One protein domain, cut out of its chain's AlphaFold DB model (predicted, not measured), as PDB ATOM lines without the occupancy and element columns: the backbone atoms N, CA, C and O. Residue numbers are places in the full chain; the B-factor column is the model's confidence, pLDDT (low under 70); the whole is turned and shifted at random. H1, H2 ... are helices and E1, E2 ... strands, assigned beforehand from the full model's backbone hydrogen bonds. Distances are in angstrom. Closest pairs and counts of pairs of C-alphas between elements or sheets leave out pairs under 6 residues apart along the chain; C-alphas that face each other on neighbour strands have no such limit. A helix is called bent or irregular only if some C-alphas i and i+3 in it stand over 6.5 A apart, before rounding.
ATOM      1  N   LYS A  63     390.791 126.205 276.730       95.94
ATOM      2  CA  LYS A  63     390.164 126.507 278.007       95.94
ATOM      3  C   LYS A  63     390.688 127.818 278.574       95.94
ATOM      4  O   LYS A  63     391.903 128.000 278.666       95.94
ATOM      5  N   PHE A  64     389.774 128.686 278.977       94.69
ATOM      6  CA  PHE A  64     390.089 129.930 279.660       94.69
ATOM      7  C   PHE A  64     389.275 130.042 280.944       94.69
ATOM      8  O   PHE A  64     388.052 129.927 280.912       94.69
ATOM      9  N   GLU A  65     389.967 130.248 282.058       95.19
ATOM     10  CA  GLU A  65     389.372 130.500 283.365       95.19
ATOM     11  C   GLU A  65     389.897 131.835 283.894       95.19
ATOM     12  O   GLU A  65     391.113 132.057 283.915       95.19
ATOM     13  N   PHE A  66     389.001 132.720 284.324       92.44
ATOM     14  CA  PHE A  66     389.391 133.998 284.903       92.44
ATOM     15  C   PHE A  66     388.496 134.399 286.072       92.44
ATOM     16  O   PHE A  66     387.279 134.505 285.931       92.44
ATOM     17  N   GLN A  67     389.121 134.661 287.220       90.88
ATOM     18  CA  GLN A  67     388.472 135.253 288.384       90.88
ATOM     19  C   GLN A  67     389.030 136.657 288.596       90.88
ATOM     20  O   GLN A  67     390.190 136.807 288.972       90.88
ATOM     21  N   GLY A  68     388.211 137.672 288.338       82.44
ATOM     22  CA  GLY A  68     388.680 139.047 288.199       82.44
ATOM     23  C   GLY A  68     388.521 139.944 289.424       82.44
ATOM     24  O   GLY A  68     388.948 141.092 289.360       82.44
ATOM     25  N   ASP A  69     387.890 139.467 290.502       82.75
ATOM     26  CA  ASP A  69     387.587 140.269 291.702       82.75
ATOM     27  C   ASP A  69     386.898 141.613 291.369       82.75
ATOM     28  O   ASP A  69     387.309 142.698 291.774       82.75
ATOM     29  N   TYR A  70     385.847 141.538 290.550       78.56
ATOM     30  CA  TYR A  70     385.071 142.668 290.026       78.56
ATOM     31  C   TYR A  70     385.852 143.622 289.111       78.56
ATOM     32  O   TYR A  70     385.502 144.799 288.984       78.56
ATOM     33  N   THR A  71     386.881 143.120 288.425       81.69
ATOM     34  CA  THR A  71     387.577 143.858 287.363       81.69
ATOM     35  C   THR A  71     386.832 143.800 286.029       81.69
ATOM     36  O   THR A  71     386.024 142.904 285.773       81.69
ATOM     37  N   PHE A  72     387.122 144.757 285.152       85.12
ATOM     38  CA  PHE A  72     386.697 144.681 283.757       85.12
ATOM     39  C   PHE A  72     387.530 143.639 283.010       85.12
ATOM     40  O   PHE A  72     388.721 143.537 283.243       85.12
ATOM     41  N   LEU A  73     386.945 142.864 282.111       87.19
ATOM     42  CA  LEU A  73     387.643 141.909 281.261       87.19
ATOM     43  C   LEU A  73     387.428 142.304 279.805       87.19
ATOM     44  O   LEU A  73     386.291 142.425 279.358       87.19
ATOM     45  N   GLU A  74     388.524 142.440 279.067       84.00
ATOM     46  CA  GLU A  74     388.510 142.687 277.628       84.00
ATOM     47  C   GLU A  74     388.861 141.383 276.902       84.00
ATOM     48  O   GLU A  74     389.969 140.855 277.036       84.00
ATOM     49  N   LEU A  75     387.904 140.852 276.136       78.25
ATOM     50  CA  LEU A  75     388.085 139.665 275.285       78.25
ATOM     51  C   LEU A  75     388.361 140.040 273.821       78.25
ATOM     52  O   LEU A  75     388.298 139.193 272.929       78.25
ATOM     53  N   SER A  76     388.682 141.304 273.565       70.88
ATOM     54  CA  SER A  76     389.164 141.784 272.277       70.88
ATOM     55  C   SER A  76     390.552 142.417 272.421       70.88
ATOM     56  O   SER A  76     390.960 142.825 273.508       70.88
ATOM     57  N   GLY A  89     389.920 125.425 268.488       90.69
ATOM     58  CA  GLY A  89     389.623 124.339 269.427       90.69
ATOM     59  C   GLY A  89     389.023 124.797 270.759       90.69
ATOM     60  O   GLY A  89     388.975 123.999 271.703       90.69
ATOM     61  N   PHE A  90     388.622 126.064 270.875       95.62
ATOM     62  CA  PHE A  90     388.138 126.630 272.125       95.62
ATOM     63  C   PHE A  90     386.795 126.050 272.524       95.62
ATOM     64  O   PHE A  90     385.845 126.055 271.751       95.62
ATOM     65  N   SER A  91     386.733 125.506 273.732       97.06
ATOM     66  CA  SER A  91     385.592 124.705 274.174       97.06
ATOM     67  C   SER A  91     385.131 125.023 275.589       97.06
ATOM     68  O   SER A  91     384.021 124.638 275.943       97.06
ATOM     69  N   HIS A  92     385.948 125.704 276.395       97.88
ATOM     70  CA  HIS A  92     385.663 125.911 277.811       97.88
ATOM     71  C   HIS A  92     385.964 127.347 278.225       97.88
ATOM     72  O   HIS A  92     387.106 127.797 278.122       97.88
ATOM     73  N   VAL A  93     384.956 128.023 278.762       97.06
ATOM     74  CA  VAL A  93     385.094 129.330 279.399       97.06
ATOM     75  C   VAL A  93     384.530 129.267 280.817       97.06
ATOM     76  O   VAL A  93     383.445 128.725 281.035       97.06
ATOM     77  N   ASP A  94     385.294 129.778 281.778       96.81
ATOM     78  CA  ASP A  94     384.872 129.966 283.164       96.81
ATOM     79  C   ASP A  94     385.246 131.376 283.613       96.81
ATOM     80  O   ASP A  94     386.417 131.754 283.597       96.81
ATOM     81  N   LEU A  95     384.251 132.176 283.958       96.06
ATOM     82  CA  LEU A  95     384.436 133.576 284.301       96.06
ATOM     83  C   LEU A  95     383.717 133.866 285.615       96.06
ATOM     84  O   LEU A  95     382.511 133.643 285.743       96.06
ATOM     85  N   THR A  96     384.472 134.382 286.583       94.12
ATOM     86  CA  THR A  96     383.985 134.672 287.932       94.12
ATOM     87  C   THR A  96     384.314 136.104 288.346       94.12
ATOM     88  O   THR A  96     385.455 136.540 288.214       94.12
ATOM     89  N   ASP A  97     383.325 136.823 288.881       90.94
ATOM     90  CA  ASP A  97     383.463 138.191 289.401       90.94
ATOM     91  C   ASP A  97     384.131 139.135 288.382       90.94
ATOM     92  O   ASP A  97     385.203 139.688 288.625       90.94
ATOM     93  N   VAL A  98     383.516 139.306 287.208       90.12
ATOM     94  CA  VAL A  98     384.040 140.166 286.131       90.12
ATOM     95  C   VAL A  98     382.957 141.041 285.516       90.12
ATOM     96  O   VAL A  98     381.792 140.656 285.428       90.12
ATOM     97  N   PHE A  99     383.354 142.210 285.025       90.06
ATOM     98  CA  PHE A  99     382.532 143.025 284.137       90.06
ATOM     99  C   PHE A  99     383.042 142.912 282.711       90.06
ATOM    100  O   PHE A  99     384.239 142.984 282.478       90.06
ATOM    101  N   ILE A 100     382.147 142.772 281.745       90.12
ATOM    102  CA  ILE A 100     382.514 142.695 280.328       90.12
ATOM    103  C   ILE A 100     381.558 143.551 279.504       90.12
ATOM    104  O   ILE A 100     380.403 143.767 279.885       90.12
ATOM    105  N   SER A 101     382.032 144.083 278.379       89.69
ATOM    106  CA  SER A 101     381.149 144.728 277.414       89.69
ATOM    107  C   SER A 101     380.174 143.706 276.835       89.69
ATOM    108  O   SER A 101     380.578 142.635 276.380       89.69
ATOM    109  N   HIS A 102     378.889 144.057 276.789       90.62
ATOM    110  CA  HIS A 102     377.863 143.223 276.166       90.62
ATOM    111  C   HIS A 102     378.236 142.815 274.734       90.62
ATOM    112  O   HIS A 102     378.104 141.648 274.367       90.62
ATOM    113  N   ASN A 103     378.751 143.755 273.936       90.19
ATOM    114  CA  ASN A 103     379.099 143.485 272.542       90.19
ATOM    115  C   ASN A 103     380.295 142.539 272.433       90.19
ATOM    116  O   ASN A 103     380.251 141.605 271.643       90.19
ATOM    117  N   GLU A 104     381.328 142.729 273.258       89.06
ATOM    118  CA  GLU A 104     382.499 141.844 273.247       89.06
ATOM    119  C   GLU A 104     382.132 140.418 273.648       89.06
ATOM    120  O   GLU A 104     382.585 139.467 273.018       89.06
ATOM    121  N   TRP A 105     381.288 140.261 274.670       93.25
ATOM    122  CA  TRP A 105     380.821 138.944 275.086       93.25
ATOM    123  C   TRP A 105     379.969 138.272 274.008       93.25
ATOM    124  O   TRP A 105     380.160 137.101 273.695       93.25
ATOM    125  N   THR A 106     379.055 139.024 273.398       92.94
ATOM    126  CA  THR A 106     378.190 138.529 272.323       92.94
ATOM    127  C   THR A 106     379.008 138.100 271.103       92.94
ATOM    128  O   THR A 106     378.797 137.015 270.560       92.94
ATOM    129  N   ASP A 107     379.981 138.913 270.694       91.75
ATOM    130  CA  ASP A 107     380.879 138.597 269.585       91.75
ATOM    131  C   ASP A 107     381.747 137.375 269.894       91.75
ATOM    132  O   ASP A 107     381.895 136.494 269.048       91.75
ATOM    133  N   PHE A 108     382.255 137.271 271.125       92.94
ATOM    134  CA  PHE A 108     382.981 136.097 271.596       92.94
ATOM    135  C   PHE A 108     382.125 134.824 271.518       92.94
ATOM    136  O   PHE A 108     382.567 133.817 270.959       92.94
ATOM    137  N   LEU A 109     380.888 134.866 272.022       94.75
ATOM    138  CA  LEU A 109     379.969 133.727 271.963       94.75
ATOM    139  C   LEU A 109     379.683 133.312 270.517       94.75
ATOM    140  O   LEU A 109     379.716 132.122 270.216       94.75
ATOM    141  N   ARG A 110     379.449 134.271 269.612       93.69
ATOM    142  CA  ARG A 110     379.230 133.994 268.180       93.69
ATOM    143  C   ARG A 110     380.446 133.360 267.528       93.69
ATOM    144  O   ARG A 110     380.306 132.386 266.791       93.69
ATOM    145  N   LEU A 111     381.626 133.904 267.806       92.06
ATOM    146  CA  LEU A 111     382.884 133.442 267.235       92.06
ATOM    147  C   LEU A 111     383.177 131.982 267.608       92.06
ATOM    148  O   LEU A 111     383.683 131.232 266.778       92.06
ATOM    149  N   HIS A 112     382.814 131.570 268.827       94.44
ATOM    150  CA  HIS A 112     383.081 130.227 269.356       94.44
ATOM    151  C   HIS A 112     381.833 129.336 269.468       94.44
ATOM    152  O   HIS A 112     381.898 128.254 270.053       94.44
ATOM    153  N   ALA A 113     380.701 129.737 268.880       94.94
ATOM    154  CA  ALA A 113     379.422 129.026 269.004       94.94
ATOM    155  C   ALA A 113     379.499 127.562 268.538       94.94
ATOM    156  O   ALA A 113     378.870 126.679 269.116       94.94
ATOM    157  N   ALA A 114     380.304 127.283 267.509       95.50
ATOM    158  CA  ALA A 114     380.464 125.939 266.955       95.50
ATOM    159  C   ALA A 114     381.362 125.012 267.800       95.50
ATOM    160  O   ALA A 114     381.394 123.799 267.568       95.50
ATOM    161  N   THR A 115     382.135 125.557 268.742       96.38
ATOM    162  CA  THR A 115     383.195 124.822 269.451       96.38
ATOM    163  C   THR A 115     383.006 124.788 270.964       96.38
ATOM    164  O   THR A 115     383.467 123.829 271.591       96.38
ATOM    165  N   LEU A 116     382.304 125.772 271.535       96.88
ATOM    166  CA  LEU A 116     381.976 125.849 272.956       96.88
ATOM    167  C   LEU A 116     381.163 124.639 273.429       96.88
ATOM    168  O   LEU A 116     380.175 124.241 272.819       96.88
ATOM    169  N   LYS A 117     381.621 124.069 274.544       97.19
ATOM    170  CA  LYS A 117     381.015 122.931 275.246       97.19
ATOM    171  C   LYS A 117     380.678 123.257 276.694       97.19
ATOM    172  O   LYS A 117     379.733 122.705 277.242       97.19
ATOM    173  N   HIS A 118     381.462 124.130 277.316       97.81
ATOM    174  CA  HIS A 118     381.355 124.455 278.727       97.81
ATOM    175  C   HIS A 118     381.367 125.968 278.911       97.81
ATOM    176  O   HIS A 118     382.366 126.625 278.598       97.81
ATOM    177  N   ILE A 119     380.267 126.498 279.438       97.75
ATOM    178  CA  ILE A 119     380.131 127.902 279.819       97.75
ATOM    179  C   ILE A 119     379.811 127.945 281.309       97.75
ATOM    180  O   ILE A 119     378.772 127.454 281.747       97.75
ATOM    181  N   SER A 120     380.719 128.530 282.085       97.12
ATOM    182  CA  SER A 120     380.519 128.841 283.497       97.12
ATOM    183  C   SER A 120     380.626 130.348 283.687       97.12
ATOM    184  O   SER A 120     381.629 130.968 283.328       97.12
ATOM    185  N   CYS A 121     379.562 130.950 284.204       96.19
ATOM    186  CA  CYS A 121     379.475 132.376 284.461       96.19
ATOM    187  C   CYS A 121     378.973 132.609 285.881       96.19
ATOM    188  O   CYS A 121     377.840 132.261 286.209       96.19
ATOM    189  N   SER A 122     379.814 133.213 286.713       93.88
ATOM    190  CA  SER A 122     379.541 133.482 288.122       93.88
ATOM    191  C   SER A 122     379.768 134.959 288.421       93.88
ATOM    192  O   SER A 122     380.869 135.470 288.241       93.88
ATOM    193  N   SER A 123     378.737 135.682 288.861       91.50
ATOM    194  CA  SER A 123     378.843 137.123 289.147       91.50
ATOM    195  C   SER A 123     379.386 137.949 287.966       91.50
ATOM    196  O   SER A 123     380.119 138.919 288.173       91.50
ATOM    197  N   ILE A 124     379.055 137.573 286.725       92.56
ATOM    198  CA  ILE A 124     379.433 138.346 285.533       92.56
ATOM    199  C   ILE A 124     378.430 139.462 285.306       92.56
ATOM    200  O   ILE A 124     377.225 139.214 285.334       92.56
ATOM    201  N   GLY A 125     378.915 140.671 285.021       90.88
ATOM    202  CA  GLY A 125     378.055 141.810 284.735       90.88
ATOM    203  C   GLY A 125     378.300 142.528 283.422       90.88
ATOM    204  O   GLY A 125     379.440 142.693 282.996       90.88
ATOM    205  N   PHE A 126     377.216 143.052 282.847       91.12
ATOM    206  CA  PHE A 126     377.260 144.003 281.740       91.12
ATOM    207  C   PHE A 126     376.967 145.424 282.234       91.12
ATOM    208  O   PHE A 126     375.823 145.748 282.565       91.12
ATOM    209  N   PRO A 127     377.965 146.325 282.242       86.62
ATOM    210  CA  PRO A 127     377.757 147.739 282.548       86.62
ATOM    211  C   PRO A 127     376.925 148.479 281.501       86.62
ATOM    212  O   PRO A 127     376.548 149.624 281.729       86.62
ATOM    213  N   GLN A 128     376.668 147.866 280.347       85.25
ATOM    214  CA  GLN A 128     375.753 148.322 279.301       85.25
ATOM    215  C   GLN A 128     375.178 147.081 278.613       85.25
ATOM    216  O   GLN A 128     375.949 146.175 278.326       85.25
ATOM    217  N   GLY A 129     373.873 147.043 278.332       87.88
ATOM    218  CA  GLY A 129     373.212 145.882 277.716       87.88
ATOM    219  C   GLY A 129     372.544 144.941 278.726       87.88
ATOM    220  O   GLY A 129     372.403 145.286 279.902       87.88
ATOM    221  N   ASN A 130     372.107 143.778 278.239       90.88
ATOM    222  CA  ASN A 130     371.348 142.763 278.982       90.88
ATOM    223  C   ASN A 130     371.737 141.338 278.550       90.88
ATOM    224  O   ASN A 130     372.482 141.157 277.593       90.88
ATOM    225  N   TRP A 131     371.245 140.322 279.247       92.19
ATOM    226  CA  TRP A 131     371.574 138.923 278.977       92.19
ATOM    227  C   TRP A 131     370.736 138.260 277.886       92.19
ATOM    228  O   TRP A 131     371.068 137.148 277.488       92.19
ATOM    229  N   ILE A 132     369.700 138.906 277.344       91.00
ATOM    230  CA  ILE A 132     368.786 138.240 276.404       91.00
ATOM    231  C   ILE A 132     369.511 137.755 275.154       91.00
ATOM    232  O   ILE A 132     369.400 136.582 274.812       91.00
ATOM    233  N   GLU A 133     370.276 138.616 274.490       93.31
ATOM    234  CA  GLU A 133     371.010 138.247 273.276       93.31
ATOM    235  C   GLU A 133     372.125 137.208 273.542       93.31
ATOM    236  O   GLU A 133     372.174 136.205 272.825       93.31
ATOM    237  N   PRO A 134     372.961 137.333 274.595       95.25
ATOM    238  CA  PRO A 134     373.883 136.269 274.992       95.25
ATOM    239  C   PRO A 134     373.212 134.910 275.230       95.25
ATOM    240  O   PRO A 134     373.706 133.894 274.740       95.25
ATOM    241  N   LEU A 135     372.077 134.876 275.936       94.69
ATOM    242  CA  LEU A 135     371.345 133.633 276.199       94.69
ATOM    243  C   LEU A 135     370.751 133.039 274.913       94.69
ATOM    244  O   LEU A 135     370.796 131.825 274.743       94.69
ATOM    245  N   GLN A 136     370.283 133.873 273.975       94.62
ATOM    246  CA  GLN A 136     369.844 133.419 272.644       94.62
ATOM    247  C   GLN A 136     370.958 132.706 271.882       94.62
ATOM    248  O   GLN A 136     370.717 131.690 271.238       94.62
ATOM    249  N   ILE A 137     372.183 133.227 271.945       96.31
ATOM    250  CA  ILE A 137     373.315 132.599 271.259       96.31
ATOM    251  C   ILE A 137     373.635 131.249 271.906       96.31
ATOM    252  O   ILE A 137     373.789 130.265 271.184       96.31
ATOM    253  N   ILE A 138     373.694 131.195 273.243       96.31
ATOM    254  CA  ILE A 138     373.993 129.969 274.004       96.31
ATOM    255  C   ILE A 138     372.967 128.869 273.717       96.31
ATOM    256  O   ILE A 138     373.358 127.732 273.473       96.31
ATOM    257  N   GLU A 139     371.679 129.213 273.685       93.06
ATOM    258  CA  GLU A 139     370.583 128.292 273.357       93.06
ATOM    259  C   GLU A 139     370.784 127.585 272.010       93.06
ATOM    260  O   GLU A 139     370.443 126.418 271.860       93.06
ATOM    261  N   THR A 140     371.394 128.264 271.038       92.31
ATOM    262  CA  THR A 140     371.619 127.714 269.691       92.31
ATOM    263  C   THR A 140     372.946 126.963 269.528       92.31
ATOM    264  O   THR A 140     373.284 126.551 268.415       92.31
ATOM    265  N   MET A 141     373.737 126.790 270.596       95.25
ATOM    266  CA  MET A 141     375.060 126.166 270.497       95.25
ATOM    267  C   MET A 141     374.965 124.637 270.359       95.25
ATOM    268  O   MET A 141     374.569 123.952 271.302       95.25
ATOM    269  N   PRO A 142     375.437 124.044 269.246       93.94
ATOM    270  CA  PRO A 142     375.221 122.624 268.947       93.94
ATOM    271  C   PRO A 142     376.057 121.653 269.794       93.94
ATOM    272  O   PRO A 142     375.932 120.440 269.637       93.94
ATOM    273  N   ARG A 143     376.982 122.151 270.622       94.50
ATOM    274  CA  ARG A 143     377.927 121.323 271.391       94.50
ATOM    275  C   ARG A 143     377.909 121.612 272.885       94.50
ATOM    276  O   ARG A 143     378.787 121.102 273.578       94.50
ATOM    277  N   ILE A 144     376.974 122.430 273.369       94.62
ATOM    278  CA  ILE A 144     376.911 122.766 274.789       94.62
ATOM    279  C   ILE A 144     376.624 121.494 275.599       94.62
ATOM    280  O   ILE A 144     375.648 120.795 275.372       94.62
ATOM    281  N   GLU A 145     377.529 121.156 276.507       93.56
ATOM    282  CA  GLU A 145     377.454 119.988 277.396       93.56
ATOM    283  C   GLU A 145     377.268 120.435 278.853       93.56
ATOM    284  O   GLU A 145     376.821 119.669 279.702       93.56
ATOM    285  N   TYR A 146     377.637 121.682 279.158       94.19
ATOM    286  CA  TYR A 146     377.544 122.244 280.492       94.19
ATOM    287  C   TYR A 146     377.297 123.747 280.445       94.19
ATOM    288  O   TYR A 146     378.082 124.503 279.859       94.19
ATOM    289  N   LEU A 147     376.247 124.169 281.142       96.31
ATOM    290  CA  LEU A 147     375.929 125.564 281.386       96.31
ATOM    291  C   LEU A 147     375.754 125.789 282.889       96.31
ATOM    292  O   LEU A 147     374.883 125.191 283.520       96.31
ATOM    293  N   TRP A 148     376.579 126.663 283.454       95.44
ATOM    294  CA  TRP A 148     376.444 127.145 284.824       95.44
ATOM    295  C   TRP A 148     376.299 128.657 284.810       95.44
ATOM    296  O   TRP A 148     377.230 129.369 284.435       95.44
ATOM    297  N   LEU A 149     375.138 129.143 285.236       94.44
ATOM    298  CA  LEU A 149     374.849 130.560 285.381       94.44
ATOM    299  C   LEU A 149     374.561 130.842 286.849       94.44
ATOM    300  O   LEU A 149     373.654 130.267 287.447       94.44
ATOM    301  N   PHE A 150     375.339 131.745 287.426       91.19
ATOM    302  CA  PHE A 150     375.178 132.192 288.796       91.19
ATOM    303  C   PHE A 150     375.293 133.704 288.853       91.19
ATOM    304  O   PHE A 150     376.277 134.276 288.379       91.19
ATOM    305  N   ARG A 151     374.295 134.352 289.461       88.56
ATOM    306  CA  ARG A 151     374.297 135.799 289.709       88.56
ATOM    307  C   ARG A 151     374.717 136.619 288.472       88.56
ATOM    308  O   ARG A 151     375.651 137.415 288.527       88.56
ATOM    309  N   LEU A 152     374.033 136.427 287.347       92.00
ATOM    310  CA  LEU A 152     374.257 137.247 286.152       92.00
ATOM    311  C   LEU A 152     373.765 138.679 286.391       92.00
ATOM    312  O   LEU A 152     372.681 138.864 286.945       92.00
ATOM    313  N   LEU A 153     374.553 139.681 285.999       90.12
ATOM    314  CA  LEU A 153     374.285 141.096 286.264       90.12
ATOM    315  C   LEU A 153     374.128 141.906 284.970       90.12
ATOM    316  O   LEU A 153     374.858 141.696 284.002       90.12
ATOM    317  N   GLU A 154     373.233 142.888 284.959       89.94
ATOM    318  CA  GLU A 154     372.984 143.731 283.782       89.94
ATOM    319  C   GLU A 154     372.523 145.152 284.117       89.94
ATOM    320  O   GLU A 154     372.059 145.447 285.225       89.94
ATOM    321  N   LYS A 155     372.646 146.041 283.122       81.50
ATOM    322  CA  LYS A 155     372.164 147.424 283.156       81.50
ATOM    323  C   LYS A 155     370.860 147.535 282.366       81.50
ATOM    324  O   LYS A 155     370.823 148.127 281.292       81.50
ATOM    325  N   ALA A 156     369.787 146.994 282.917       69.25
ATOM    326  CA  ALA A 156     368.416 147.384 282.605       69.25
ATOM    327  C   ALA A 156     367.490 146.655 283.580       69.25
ATOM    328  O   ALA A 156     367.560 145.434 283.654       69.25
ATOM    329  N   PRO A 157     366.618 147.348 284.325       68.12
ATOM    330  CA  PRO A 157     365.529 146.653 284.978       68.12
ATOM    331  C   PRO A 157     364.483 146.282 283.921       68.12
ATOM    332  O   PRO A 157     363.909 147.166 283.279       68.12
ATOM    333  N   TYR A 158     364.206 144.992 283.753       66.81
ATOM    334  CA  TYR A 158     362.967 144.581 283.096       66.81
ATOM    335  C   TYR A 158     361.793 144.866 284.042       66.81
ATOM    336  O   TYR A 158     361.919 144.642 285.251       66.81
ATOM    337  N   PRO A 159     360.651 145.378 283.545       59.84
ATOM    338  CA  PRO A 159     359.461 145.499 284.374       59.84
ATOM    339  C   PRO A 159     359.087 144.117 284.921       59.84
ATOM    340  O   PRO A 159     359.073 143.131 284.187       59.84
ATOM    341  N   HIS A 160     358.786 144.040 286.217       54.47
ATOM    342  CA  HIS A 160     358.310 142.801 286.820       54.47
ATOM    343  C   HIS A 160     356.998 142.378 286.142       54.47
ATOM    344  O   HIS A 160     356.028 143.138 286.146       54.47
ATOM    345  N   SER A 161     356.954 141.169 285.575       48.19
ATOM    346  CA  SER A 161     355.683 140.579 285.152       48.19
ATOM    347  C   SER A 161     354.809 140.326 286.391       48.19
ATOM    348  O   SER A 161     355.305 139.760 287.369       48.19
ATOM    349  N   PRO A 162     353.517 140.706 286.385       46.12
ATOM    350  CA  PRO A 162     352.604 140.420 287.490       46.12
ATOM    351  C   PRO A 162     352.301 138.919 287.647       46.12
ATOM    352  O   PRO A 162     351.845 138.502 288.712       46.12
ATOM    353  N   MET A 163     352.576 138.092 286.630       48.62
ATOM    354  CA  MET A 163     352.414 136.636 286.701       48.62
ATOM    355  C   MET A 163     353.636 135.989 287.350       48.62
ATOM    356  O   MET A 163     354.526 135.488 286.673       48.62
ATOM    357  N   THR A 164     353.727 136.011 288.674       55.50
ATOM    358  CA  THR A 164     354.807 135.300 289.371       55.50
ATOM    359  C   THR A 164     354.572 133.793 289.289       55.50
ATOM    360  O   THR A 164     353.707 133.268 289.981       55.50
ATOM    361  N   VAL A 165     355.337 133.102 288.431       58.78
ATOM    362  CA  VAL A 165     355.356 131.630 288.355       58.78
ATOM    363  C   VAL A 165     355.766 131.039 289.704       58.78
ATOM    364  O   VAL A 165     355.106 130.152 290.235       58.78
ATOM    365  N   ARG A 166     356.798 131.627 290.314       60.19
ATOM    366  CA  ARG A 166     357.204 131.399 291.701       60.19
ATOM    367  C   ARG A 166     357.410 132.739 292.396       60.19
ATOM    368  O   ARG A 166     357.761 133.736 291.758       60.19
ATOM    369  N   ARG A 167     357.188 132.787 293.714       58.41
ATOM    370  CA  ARG A 167     357.621 133.932 294.529       58.41
ATOM    371  C   ARG A 167     359.141 133.910 294.596       58.41
ATOM    372  O   ARG A 167     359.715 133.225 295.433       58.41
ATOM    373  N   TRP A 168     359.770 134.664 293.713       60.38
ATOM    374  CA  TRP A 168     361.207 134.846 293.731       60.38
ATOM    375  C   TRP A 168     361.613 135.889 294.778       60.38
ATOM    376  O   TRP A 168     361.040 136.981 294.836       60.38
ATOM    377  N   SER A 169     362.596 135.544 295.614       57.69
ATOM    378  CA  SER A 169     363.180 136.474 296.581       57.69
ATOM    379  C   SER A 169     364.366 137.214 295.954       57.69
ATOM    380  O   SER A 169     365.255 136.577 295.386       57.69
ATOM    381  N   PRO A 170     364.474 138.542 296.125       58.56
ATOM    382  CA  PRO A 170     365.705 139.275 295.836       58.56
ATOM    383  C   PRO A 170     366.939 138.725 296.578       58.56
ATOM    384  O   PRO A 170     368.058 138.902 296.105       58.56
ATOM    385  N   ASP A 171     366.747 137.990 297.676       58.72
ATOM    386  CA  ASP A 171     367.831 137.365 298.448       58.72
ATOM    387  C   ASP A 171     368.225 135.967 297.940       58.72
ATOM    388  O   ASP A 171     369.225 135.417 298.392       58.72
ATOM    389  N   ASP A 172     367.469 135.384 297.004       65.75
ATOM    390  CA  ASP A 172     367.806 134.085 296.420       65.75
ATOM    391  C   ASP A 172     368.961 134.242 295.435       65.75
ATOM    392  O   ASP A 172     368.815 134.870 294.387       65.75
ATOM    393  N   ASP A 173     370.126 133.707 295.780       60.69
ATOM    394  CA  ASP A 173     371.330 133.855 294.975       60.69
ATOM    395  C   ASP A 173     371.204 133.253 293.562       60.69
ATOM    396  O   ASP A 173     371.919 133.729 292.679       60.69
ATOM    397  N   GLY A 174     370.256 132.326 293.343       68.12
ATOM    398  CA  GLY A 174     369.834 131.798 292.041       68.12
ATOM    399  C   GLY A 174     370.953 131.118 291.247       68.12
ATOM    400  O   GLY A 174     371.882 131.767 290.762       68.12
ATOM    401  N   VAL A 175     370.856 129.802 291.053       82.88
ATOM    402  CA  VAL A 175     371.828 129.023 290.268       82.88
ATOM    403  C   VAL A 175     371.085 128.234 289.202       82.88
ATOM    404  O   VAL A 175     370.306 127.346 289.528       82.88
ATOM    405  N   LEU A 176     371.420 128.466 287.933       84.12
ATOM    406  CA  LEU A 176     370.977 127.608 286.842       84.12
ATOM    407  C   LEU A 176     372.130 126.704 286.404       84.12
ATOM    408  O   LEU A 176     373.146 127.180 285.892       84.12
ATOM    409  N   ARG A 177     371.974 125.393 286.612       87.69
ATOM    410  CA  ARG A 177     372.964 124.375 286.244       87.69
ATOM    411  C   ARG A 177     372.347 123.338 285.320       87.69
ATOM    412  O   ARG A 177     371.510 122.554 285.757       87.69
ATOM    413  N   LEU A 178     372.816 123.294 284.079       88.50
ATOM    414  CA  LEU A 178     372.274 122.440 283.025       88.50
ATOM    415  C   LEU A 178     373.385 121.580 282.425       88.50
ATOM    416  O   LEU A 178     374.491 122.058 282.172       88.50
ATOM    417  N   PHE A 179     373.072 120.305 282.214       84.12
ATOM    418  CA  PHE A 179     373.993 119.285 281.696       84.12
ATOM    419  C   PHE A 179     373.478 118.595 280.430       84.12
ATOM    420  O   PHE A 179     374.126 117.692 279.907       84.12
ATOM    421  N   ASP A 180     372.288 118.981 279.978       83.44
ATOM    422  CA  ASP A 180     371.599 118.393 278.841       83.44
ATOM    423  C   ASP A 180     371.207 119.527 277.881       83.44
ATOM    424  O   ASP A 180     370.576 120.490 278.337       83.44
ATOM    425  N   PRO A 181     371.584 119.456 276.589       82.31
ATOM    426  CA  PRO A 181     371.189 120.437 275.584       82.31
ATOM    427  C   PRO A 181     369.682 120.725 275.544       82.31
ATOM    428  O   PRO A 181     369.298 121.883 275.399       82.31
ATOM    429  N   GLU A 182     368.826 119.713 275.720       85.06
ATOM    430  CA  GLU A 182     367.367 119.905 275.682       85.06
ATOM    431  C   GLU A 182     366.888 120.746 276.875       85.06
ATOM    432  O   GLU A 182     366.028 121.619 276.741       85.06
ATOM    433  N   LEU A 183     367.504 120.546 278.045       88.31
ATOM    434  CA  LEU A 183     367.230 121.347 279.240       88.31
ATOM    435  C   LEU A 183     367.773 122.775 279.105       88.31
ATOM    436  O   LEU A 183     367.164 123.706 279.636       88.31
ATOM    437  N   VAL A 184     368.891 122.962 278.390       88.50
ATOM    438  CA  VAL A 184     369.413 124.293 278.032       88.50
ATOM    439  C   VAL A 184     368.395 125.048 277.192       88.50
ATOM    440  O   VAL A 184     368.031 126.165 277.557       88.50
ATOM    441  N   GLU A 185     367.893 124.443 276.118       89.44
ATOM    442  CA  GLU A 185     366.899 125.085 275.256       89.44
ATOM    443  C   GLU A 185     365.628 125.452 276.030       89.44
ATOM    444  O   GLU A 185     365.192 126.607 276.002       89.44
ATOM    445  N   LEU A 186     365.088 124.501 276.798       90.06
ATOM    446  CA  LEU A 186     363.873 124.693 277.586       90.06
ATOM    447  C   LEU A 186     364.007 125.856 278.580       90.06
ATOM    448  O   LEU A 186     363.175 126.768 278.592       90.06
ATOM    449  N   ALA A 187     365.061 125.845 279.401       90.88
ATOM    450  CA  ALA A 187     365.255 126.846 280.447       90.88
ATOM    451  C   ALA A 187     365.531 128.239 279.867       90.88
ATOM    452  O   ALA A 187     364.957 129.230 280.332       90.88
ATOM    453  N   LEU A 188     366.388 128.331 278.843       91.81
ATOM    454  CA  LEU A 188     366.754 129.615 278.243       91.81
ATOM    455  C   LEU A 188     365.585 130.232 277.470       91.81
ATOM    456  O   LEU A 188     365.324 131.426 277.629       91.81
ATOM    457  N   SER A 189     364.820 129.437 276.718       89.38
ATOM    458  CA  SER A 189     363.601 129.899 276.044       89.38
ATOM    459  C   SER A 189     362.576 130.461 277.041       89.38
ATOM    460  O   SER A 189     362.035 131.558 276.839       89.38
ATOM    461  N   ALA A 190     362.380 129.782 278.177       88.31
ATOM    462  CA  ALA A 190     361.497 130.243 279.246       88.31
ATOM    463  C   ALA A 190     361.966 131.582 279.840       88.31
ATOM    464  O   ALA A 190     361.194 132.545 279.883       88.31
ATOM    465  N   MET A 191     363.247 131.694 280.211       88.19
ATOM    466  CA  MET A 191     363.828 132.934 280.744       88.19
ATOM    467  C   MET A 191     363.690 134.120 279.782       88.19
ATOM    468  O   MET A 191     363.416 135.241 280.213       88.19
ATOM    469  N   ARG A 192     363.851 133.888 278.474       87.81
ATOM    470  CA  ARG A 192     363.724 134.933 277.447       87.81
ATOM    471  C   ARG A 192     362.293 135.424 277.260       87.81
ATOM    472  O   ARG A 192     362.104 136.583 276.900       87.81
ATOM    473  N   SER A 193     361.299 134.566 277.482       83.12
ATOM    474  CA  SER A 193     359.885 134.929 277.329       83.12
ATOM    475  C   SER A 193     359.388 135.879 278.423       83.12
ATOM    476  O   SER A 193     358.521 136.716 278.179       83.12
ATOM    477  N   GLN A 194     359.963 135.781 279.625       80.69
ATOM    478  CA  GLN A 194     359.575 136.576 280.788       80.69
ATOM    479  C   GLN A 194     360.818 137.069 281.544       80.69
ATOM    480  O   GLN A 194     361.058 136.642 282.678       80.69
ATOM    481  N   PRO A 195     361.611 137.974 280.946       80.94
ATOM    482  CA  PRO A 195     362.851 138.438 281.548       80.94
ATOM    483  C   PRO A 195     362.580 139.221 282.834       80.94
ATOM    484  O   PRO A 195     361.653 140.032 282.916       80.94
ATOM    485  N   ARG A 196     363.392 138.966 283.861       79.50
ATOM    486  CA  ARG A 196     363.214 139.518 285.209       79.50
ATOM    487  C   ARG A 196     364.545 139.855 285.840       79.50
ATOM    488  O   ARG A 196     365.527 139.138 285.667       79.50
ATOM    489  N   THR A 197     364.540 140.915 286.645       80.00
ATOM    490  CA  THR A 197     365.728 141.367 287.372       80.00
ATOM    491  C   THR A 197     365.415 141.896 288.772       80.00
ATOM    492  O   THR A 197     364.355 142.487 288.964       80.00
ATOM    493  N   ALA A 198     366.351 141.793 289.725       76.12
ATOM    494  CA  ALA A 198     366.307 142.493 291.023       76.12
ATOM    495  C   ALA A 198     367.483 143.435 291.187       76.12
ATOM    496  O   ALA A 198     368.610 143.145 290.798       76.12
ATOM    497  N   PHE A 199     367.226 144.549 291.859       71.25
ATOM    498  CA  PHE A 199     368.289 145.412 292.340       71.25
ATOM    499  C   PHE A 199     369.095 144.720 293.445       71.25
ATOM    500  O   PHE A 199     368.520 144.247 294.420       71.25
ATOM    501  N   ILE A 200     370.421 144.716 293.312       70.44
ATOM    502  CA  ILE A 200     371.338 144.111 294.295       70.44
ATOM    503  C   ILE A 200     372.277 145.131 294.956       70.44
ATOM    504  O   ILE A 200     373.233 144.755 295.626       70.44
ATOM    505  N   GLY A 201     372.076 146.434 294.725       61.38
ATOM    506  CA  GLY A 201     372.906 147.483 295.331       61.38
ATOM    507  C   GLY A 201     374.342 147.584 294.810       61.38
ATOM    508  O   GLY A 201     375.086 148.453 295.262       61.38
ATOM    509  N   ARG A 202     374.757 146.746 293.850       69.00
ATOM    510  CA  ARG A 202     376.098 146.822 293.256       69.00
ATOM    511  C   ARG A 202     376.161 147.934 292.218       69.00
ATOM    512  O   ARG A 202     375.334 147.998 291.310       69.00
ATOM    513  N   SER A 203     377.174 148.789 292.344       69.19
ATOM    514  CA  SER A 203     377.468 149.831 291.366       69.19
ATOM    515  C   SER A 203     378.868 149.675 290.798       69.19
ATOM    516  O   SER A 203     379.818 149.532 291.566       69.19
ATOM    517  N   VAL A 204     379.008 149.810 289.484       72.06
ATOM    518  CA  VAL A 204     380.303 149.905 288.807       72.06
ATOM    519  C   VAL A 204     380.585 151.362 288.481       72.06
ATOM    520  O   VAL A 204     379.692 152.100 288.059       72.06
ATOM    521  N   LYS A 205     381.825 151.804 288.687       69.50
ATOM    522  CA  LYS A 205     382.255 153.136 288.263       69.50
ATOM    523  C   LYS A 205     382.602 153.077 286.774       69.50
ATOM    524  O   LYS A 205     383.496 152.341 286.385       69.50
ATOM    525  N   SER A 206     381.888 153.845 285.962       64.44
ATOM    526  CA  SER A 206     382.196 154.076 284.548       64.44
ATOM    527  C   SER A 206     382.621 155.533 284.338       64.44
ATOM    528  O   SER A 206     382.385 156.373 285.213       64.44
ATOM    529  N   GLU A 207     383.195 155.857 283.178       58.34
ATOM    530  CA  GLU A 207     383.505 157.247 282.795       58.34
ATOM    531  C   GLU A 207     382.261 158.152 282.822       58.34
ATOM    532  O   GLU A 207     382.343 159.323 283.184       58.34
ATOM    533  N   ALA A 208     381.084 157.585 282.537       59.00
ATOM    534  CA  ALA A 208     379.791 158.266 282.573       59.00
ATOM    535  C   ALA A 208     379.144 158.326 283.977       59.00
ATOM    536  O   ALA A 208     378.005 158.773 284.112       59.00
ATOM    537  N   GLY A 209     379.834 157.865 285.028       72.56
ATOM    538  CA  GLY A 209     379.336 157.832 286.408       72.56
ATOM    539  C   GLY A 209     379.094 156.420 286.950       72.56
ATOM    540  O   GLY A 209     379.550 155.425 286.383       72.56
ATOM    541  N   ARG A 210     378.402 156.317 288.095       78.31
ATOM    542  CA  ARG A 210     378.057 155.016 288.697       78.31
ATOM    543  C   ARG A 210     376.907 154.365 287.933       78.31
ATOM    544  O   ARG A 210     375.834 154.947 287.812       78.31
ATOM    545  N   VAL A 211     377.126 153.141 287.475       79.25
ATOM    546  CA  VAL A 211     376.105 152.275 286.885       79.25
ATOM    547  C   VAL A 211     375.641 151.296 287.948       79.25
ATOM    548  O   VAL A 211     376.455 150.532 288.454       79.25
ATOM    549  N   TYR A 212     374.351 151.304 288.270       81.44
ATOM    550  CA  TYR A 212     373.753 150.275 289.113       81.44
ATOM    551  C   TYR A 212     373.422 149.043 288.285       81.44
ATOM    552  O   TYR A 212     372.867 149.161 287.192       81.44
ATOM    553  N   LEU A 213     373.768 147.879 288.823       84.56
ATOM    554  CA  LEU A 213     373.501 146.600 288.191       84.56
ATOM    555  C   LEU A 213     372.383 145.862 288.916       84.56
ATOM    556  O   LEU A 213     372.260 145.910 290.145       84.56
ATOM    557  N   HIS A 214     371.593 145.159 288.120       86.06
ATOM    558  CA  HIS A 214     370.537 144.283 288.585       86.06
ATOM    559  C   HIS A 214     370.912 142.833 288.295       86.06
ATOM    560  O   HIS A 214     371.591 142.556 287.311       86.06
ATOM    561  N   ARG A 215     370.481 141.915 289.156       87.00
ATOM    562  CA  ARG A 215     370.647 140.473 288.976       87.00
ATOM    563  C   ARG A 215     369.522 139.928 288.107       87.00
ATOM    564  O   ARG A 215     368.370 140.215 288.417       87.00
ATOM    565  N   VAL A 216     369.848 139.116 287.106       87.88
ATOM    566  CA  VAL A 216     368.891 138.342 286.298       87.88
ATOM    567  C   VAL A 216     368.260 137.247 287.161       87.88
ATOM    568  O   VAL A 216     368.966 136.549 287.888       87.88
ATOM    569  N   ALA A 217     366.937 137.103 287.113       85.19
ATOM    570  CA  ALA A 217     366.237 136.016 287.792       85.19
ATOM    571  C   ALA A 217     366.201 134.752 286.919       85.19
ATOM    572  O   ALA A 217     366.055 134.839 285.700       85.19
ATOM    573  N   PHE A 218     366.315 133.585 287.554       86.81
ATOM    574  CA  PHE A 218     366.249 132.275 286.889       86.81
ATOM    575  C   PHE A 218     364.953 131.515 287.188       86.81
ATOM    576  O   PHE A 218     364.754 130.432 286.652       86.81
ATOM    577  N   ASP A 219     364.048 132.104 287.974       83.62
ATOM    578  CA  ASP A 219     362.815 131.491 288.482       83.62
ATOM    579  C   ASP A 219     361.925 130.912 287.376       83.62
ATOM    580  O   ASP A 219     361.344 129.843 287.535       83.62
ATOM    581  N   VAL A 220     361.830 131.604 286.240       85.56
ATOM    582  CA  VAL A 220     361.048 131.140 285.084       85.56
ATOM    583  C   VAL A 220     361.727 129.953 284.390       85.56
ATOM    584  O   VAL A 220     361.045 129.017 283.979       85.56
ATOM    585  N   GLY A 221     363.060 129.955 284.291       88.50
ATOM    586  CA  GLY A 221     363.821 128.827 283.746       88.50
ATOM    587  C   GLY A 221     363.736 127.593 284.645       88.50
ATOM    588  O   GLY A 221     363.468 126.498 284.164       88.50
ATOM    589  N   GLU A 222     363.887 127.779 285.956       88.44
ATOM    590  CA  GLU A 222     363.729 126.727 286.967       88.44
ATOM    591  C   GLU A 222     362.315 126.136 286.949       88.44
ATOM    592  O   GLU A 222     362.152 124.919 286.910       88.44
ATOM    593  N   ALA A 223     361.282 126.980 286.885       86.06
ATOM    594  CA  ALA A 223     359.901 126.519 286.801       86.06
ATOM    595  C   ALA A 223     359.616 125.701 285.529       86.06
ATOM    596  O   ALA A 223     358.857 124.735 285.584       86.06
ATOM    597  N   ALA A 224     360.225 126.054 284.391       89.00
ATOM    598  CA  ALA A 224     360.107 125.261 283.168       89.00
ATOM    599  C   ALA A 224     360.766 123.881 283.320       89.00
ATOM    600  O   ALA A 224     360.186 122.877 282.914       89.00
ATOM    601  N   LEU A 225     361.943 123.818 283.951       89.75
ATOM    602  CA  LEU A 225     362.660 122.562 284.210       89.75
ATOM    603  C   LEU A 225     361.919 121.642 285.184       89.75
ATOM    604  O   LEU A 225     361.978 120.423 285.050       89.75
ATOM    605  N   GLU A 226     361.223 122.221 286.159       88.25
ATOM    606  CA  GLU A 226     360.431 121.476 287.142       88.25
ATOM    607  C   GLU A 226     359.038 121.091 286.620       88.25
ATOM    608  O   GLU A 226     358.333 120.312 287.259       88.25
ATOM    609  N   GLY A 227     358.655 121.579 285.435       85.88
ATOM    610  CA  GLY A 227     357.362 121.295 284.815       85.88
ATOM    611  C   GLY A 227     356.195 122.095 285.399       85.88
ATOM    612  O   GLY A 227     355.046 121.795 285.084       85.88
ATOM    613  N   ASP A 228     356.464 123.124 286.208       86.62
ATOM    614  CA  ASP A 228     355.444 124.040 286.742       86.62
ATOM    615  C   ASP A 228     354.796 124.876 285.635       86.62
ATOM    616  O   ASP A 228     353.633 125.280 285.738       86.62
ATOM    617  N   ILE A 229     355.566 125.160 284.583       86.56
ATOM    618  CA  ILE A 229     355.105 125.841 283.378       86.56
ATOM    619  C   ILE A 229     355.457 125.035 282.137       86.56
ATOM    620  O   ILE A 229     356.480 124.357 282.072       86.56
ATOM    621  N   VAL A 230     354.603 125.145 281.127       87.94
ATOM    622  CA  VAL A 230     354.742 124.465 279.840       87.94
ATOM    623  C   VAL A 230     354.454 125.440 278.706       87.94
ATOM    624  O   VAL A 230     353.623 126.338 278.843       87.94
ATOM    625  N   TYR A 231     355.127 125.256 277.572       85.62
ATOM    626  CA  TYR A 231     354.874 126.053 276.376       85.62
ATOM    627  C   TYR A 231     353.675 125.485 275.600       85.62
ATOM    628  O   TYR A 231     353.714 124.339 275.144       85.62
ATOM    629  N   ARG A 232     352.593 126.261 275.469       84.69
ATOM    630  CA  ARG A 232     351.358 125.893 274.749       84.69
ATOM    631  C   ARG A 232     350.807 127.104 274.003       84.69
ATOM    632  O   ARG A 232     350.819 128.212 274.520       84.69
ATOM    633  N   ASP A 233     350.331 126.888 272.779       84.44
ATOM    634  CA  ASP A 233     349.679 127.918 271.950       84.44
ATOM    635  C   ASP A 233     350.478 129.227 271.787       84.44
ATOM    636  O   ASP A 233     349.917 130.306 271.608       84.44
ATOM    637  N   GLY A 234     351.810 129.128 271.809       81.94
ATOM    638  CA  GLY A 234     352.702 130.272 271.641       81.94
ATOM    639  C   GLY A 234     353.109 130.977 272.939       81.94
ATOM    640  O   GLY A 234     353.887 131.930 272.860       81.94
ATOM    641  N   ASP A 235     352.642 130.521 274.106       82.56
ATOM    642  CA  ASP A 235     352.907 131.147 275.406       82.56
ATOM    643  C   ASP A 235     353.303 130.129 276.495       82.56
ATOM    644  O   ASP A 235     353.035 128.930 276.396       82.56
ATOM    645  N   TRP A 236     353.960 130.616 277.548       83.50
ATOM    646  CA  TRP A 236     354.292 129.838 278.740       83.50
ATOM    647  C   TRP A 236     353.157 129.932 279.758       83.50
ATOM    648  O   TRP A 236     352.907 130.988 280.339       83.50
ATOM    649  N   VAL A 237     352.490 128.805 280.002       85.19
ATOM    650  CA  VAL A 237     351.334 128.709 280.903       85.19
ATOM    651  C   VAL A 237     351.621 127.754 282.053       85.19
ATOM    652  O   VAL A 237     352.445 126.852 281.921       85.19
ATOM    653  N   PHE A 238     350.934 127.929 283.184       84.00
ATOM    654  CA  PHE A 238     351.007 126.971 284.287       84.00
ATOM    655  C   PHE A 238     350.549 125.586 283.828       84.00
ATOM    656  O   PHE A 238     349.542 125.460 283.124       84.00
ATOM    657  N   ALA A 239     351.273 124.551 284.244       83.75
ATOM    658  CA  ALA A 239     350.828 123.185 284.050       83.75
ATOM    659  C   ALA A 239     349.500 122.980 284.794       83.75
ATOM    660  O   ALA A 239     349.371 123.284 285.982       83.75
TER     661      ALA A 239
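What this domain is: This is residues 63 to 76 and 89 to 239 of the 245 residues of an uncharacterized protein of Alternaria arborescens (UniProt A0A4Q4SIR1). A twisted wall of five strands, E1 to E5, has three helices, H1, H2 and H3, side by side in a row on one side of it, and a long, bent hairpin of E6 and E7 passes across the end of the wall where E2, E3 and E4 finish. Beyond E5, H4 packs beside H3 and leads to a small hairpin of E8 and E9 at the far end. The printed part has 165 residues with four named helices and nine named strands, in the order E1 E2 H1 E3 H2 E4 E5 H3 E6 E7 H4 E8 E9; the class is mixed, helices and strands. The large sheet, E1 E2 E3 E4 E5, is mixed, E5 alone running against its neighbour. The whole is compact, with a radius of gyration of the C-alphas of 15.5 A and spans of 44 by 38 by 23 A.

Where its parts are: E1, residues 63 to 72, begins at C-alpha 63 (390.164, 126.507, 278.007), measures 19.4 A and bends by 107 degrees at residue 69. E2 is residues 92 to 99, H1 102 to 111, E3 118 to 125, H2 132 to 139, E4 146 to 150 and E5 175 to 178. H3, residues 181 to 193, measures 18.5 A. E6, residues 197 to 206, bends by 80 degrees at residue 200; E7, residues 209 to 216, measures 22.1 A. H4 is residues 219 to 226, E8 229 to 232, and E9 235 to 238, ending at C-alpha 238 (351.007, 126.971, 284.287).

How they stand to each other: The five-stranded sheet is twisted. E1 and E2 are parallel, with N 64 and O 92 at 2.9 A; E2 and E3 likewise, with N 93 and O 118 at 2.9 A; E3 and E4 likewise, with N 121 and O 148 at 2.8 A. E4 and E5 are an antiparallel hairpin, with N 147 and O 178 at 2.9 A. E2, H1, E3 and E3, H2, E4 are strand-helix-strand units, parallel neighbour strands joined through a helix, with right-handed crossovers. H3 is on the sheet, and they make two layers, a helix on one face of a sheet. H2 touches H1 at a shallow tilt of 20 degrees, the closest C-alphas being Thr 106 and Pro 134, 5.5 A, and H3 at 17 degrees, opposite ways, with Glu 139 and Glu 185 at 5.2 A. H3 touches H4 at 37 degrees, only just steep, with the C-alphas of Ala 187 and Gly 221 closest at 4.1 A. H4 only grazes the sheet. E6 and E7 form a hairpin, N 204 and O 211 at 2.8 A, as do E8 and E9, N 230 and O 237 at 2.9 A. In the four helices every O i to N i+4 pair is within hydrogen-bond range.

The domain as a whole: The C-alphas of Glu 207 and Ala 239 are farthest apart, 47.2 A. Residues 77 to 88 are cut out, leaving C-alphas 76 and 89 17.7 A apart. The link from E4 to E5 is long, 24 residues; its residues 153 to 154 pair with 214 to 215 of E7, antiparallel. Mean pLDDT of the printed part is 84.3; residues 156 to 174, 201 to 203 and 205 to 208 are under 70.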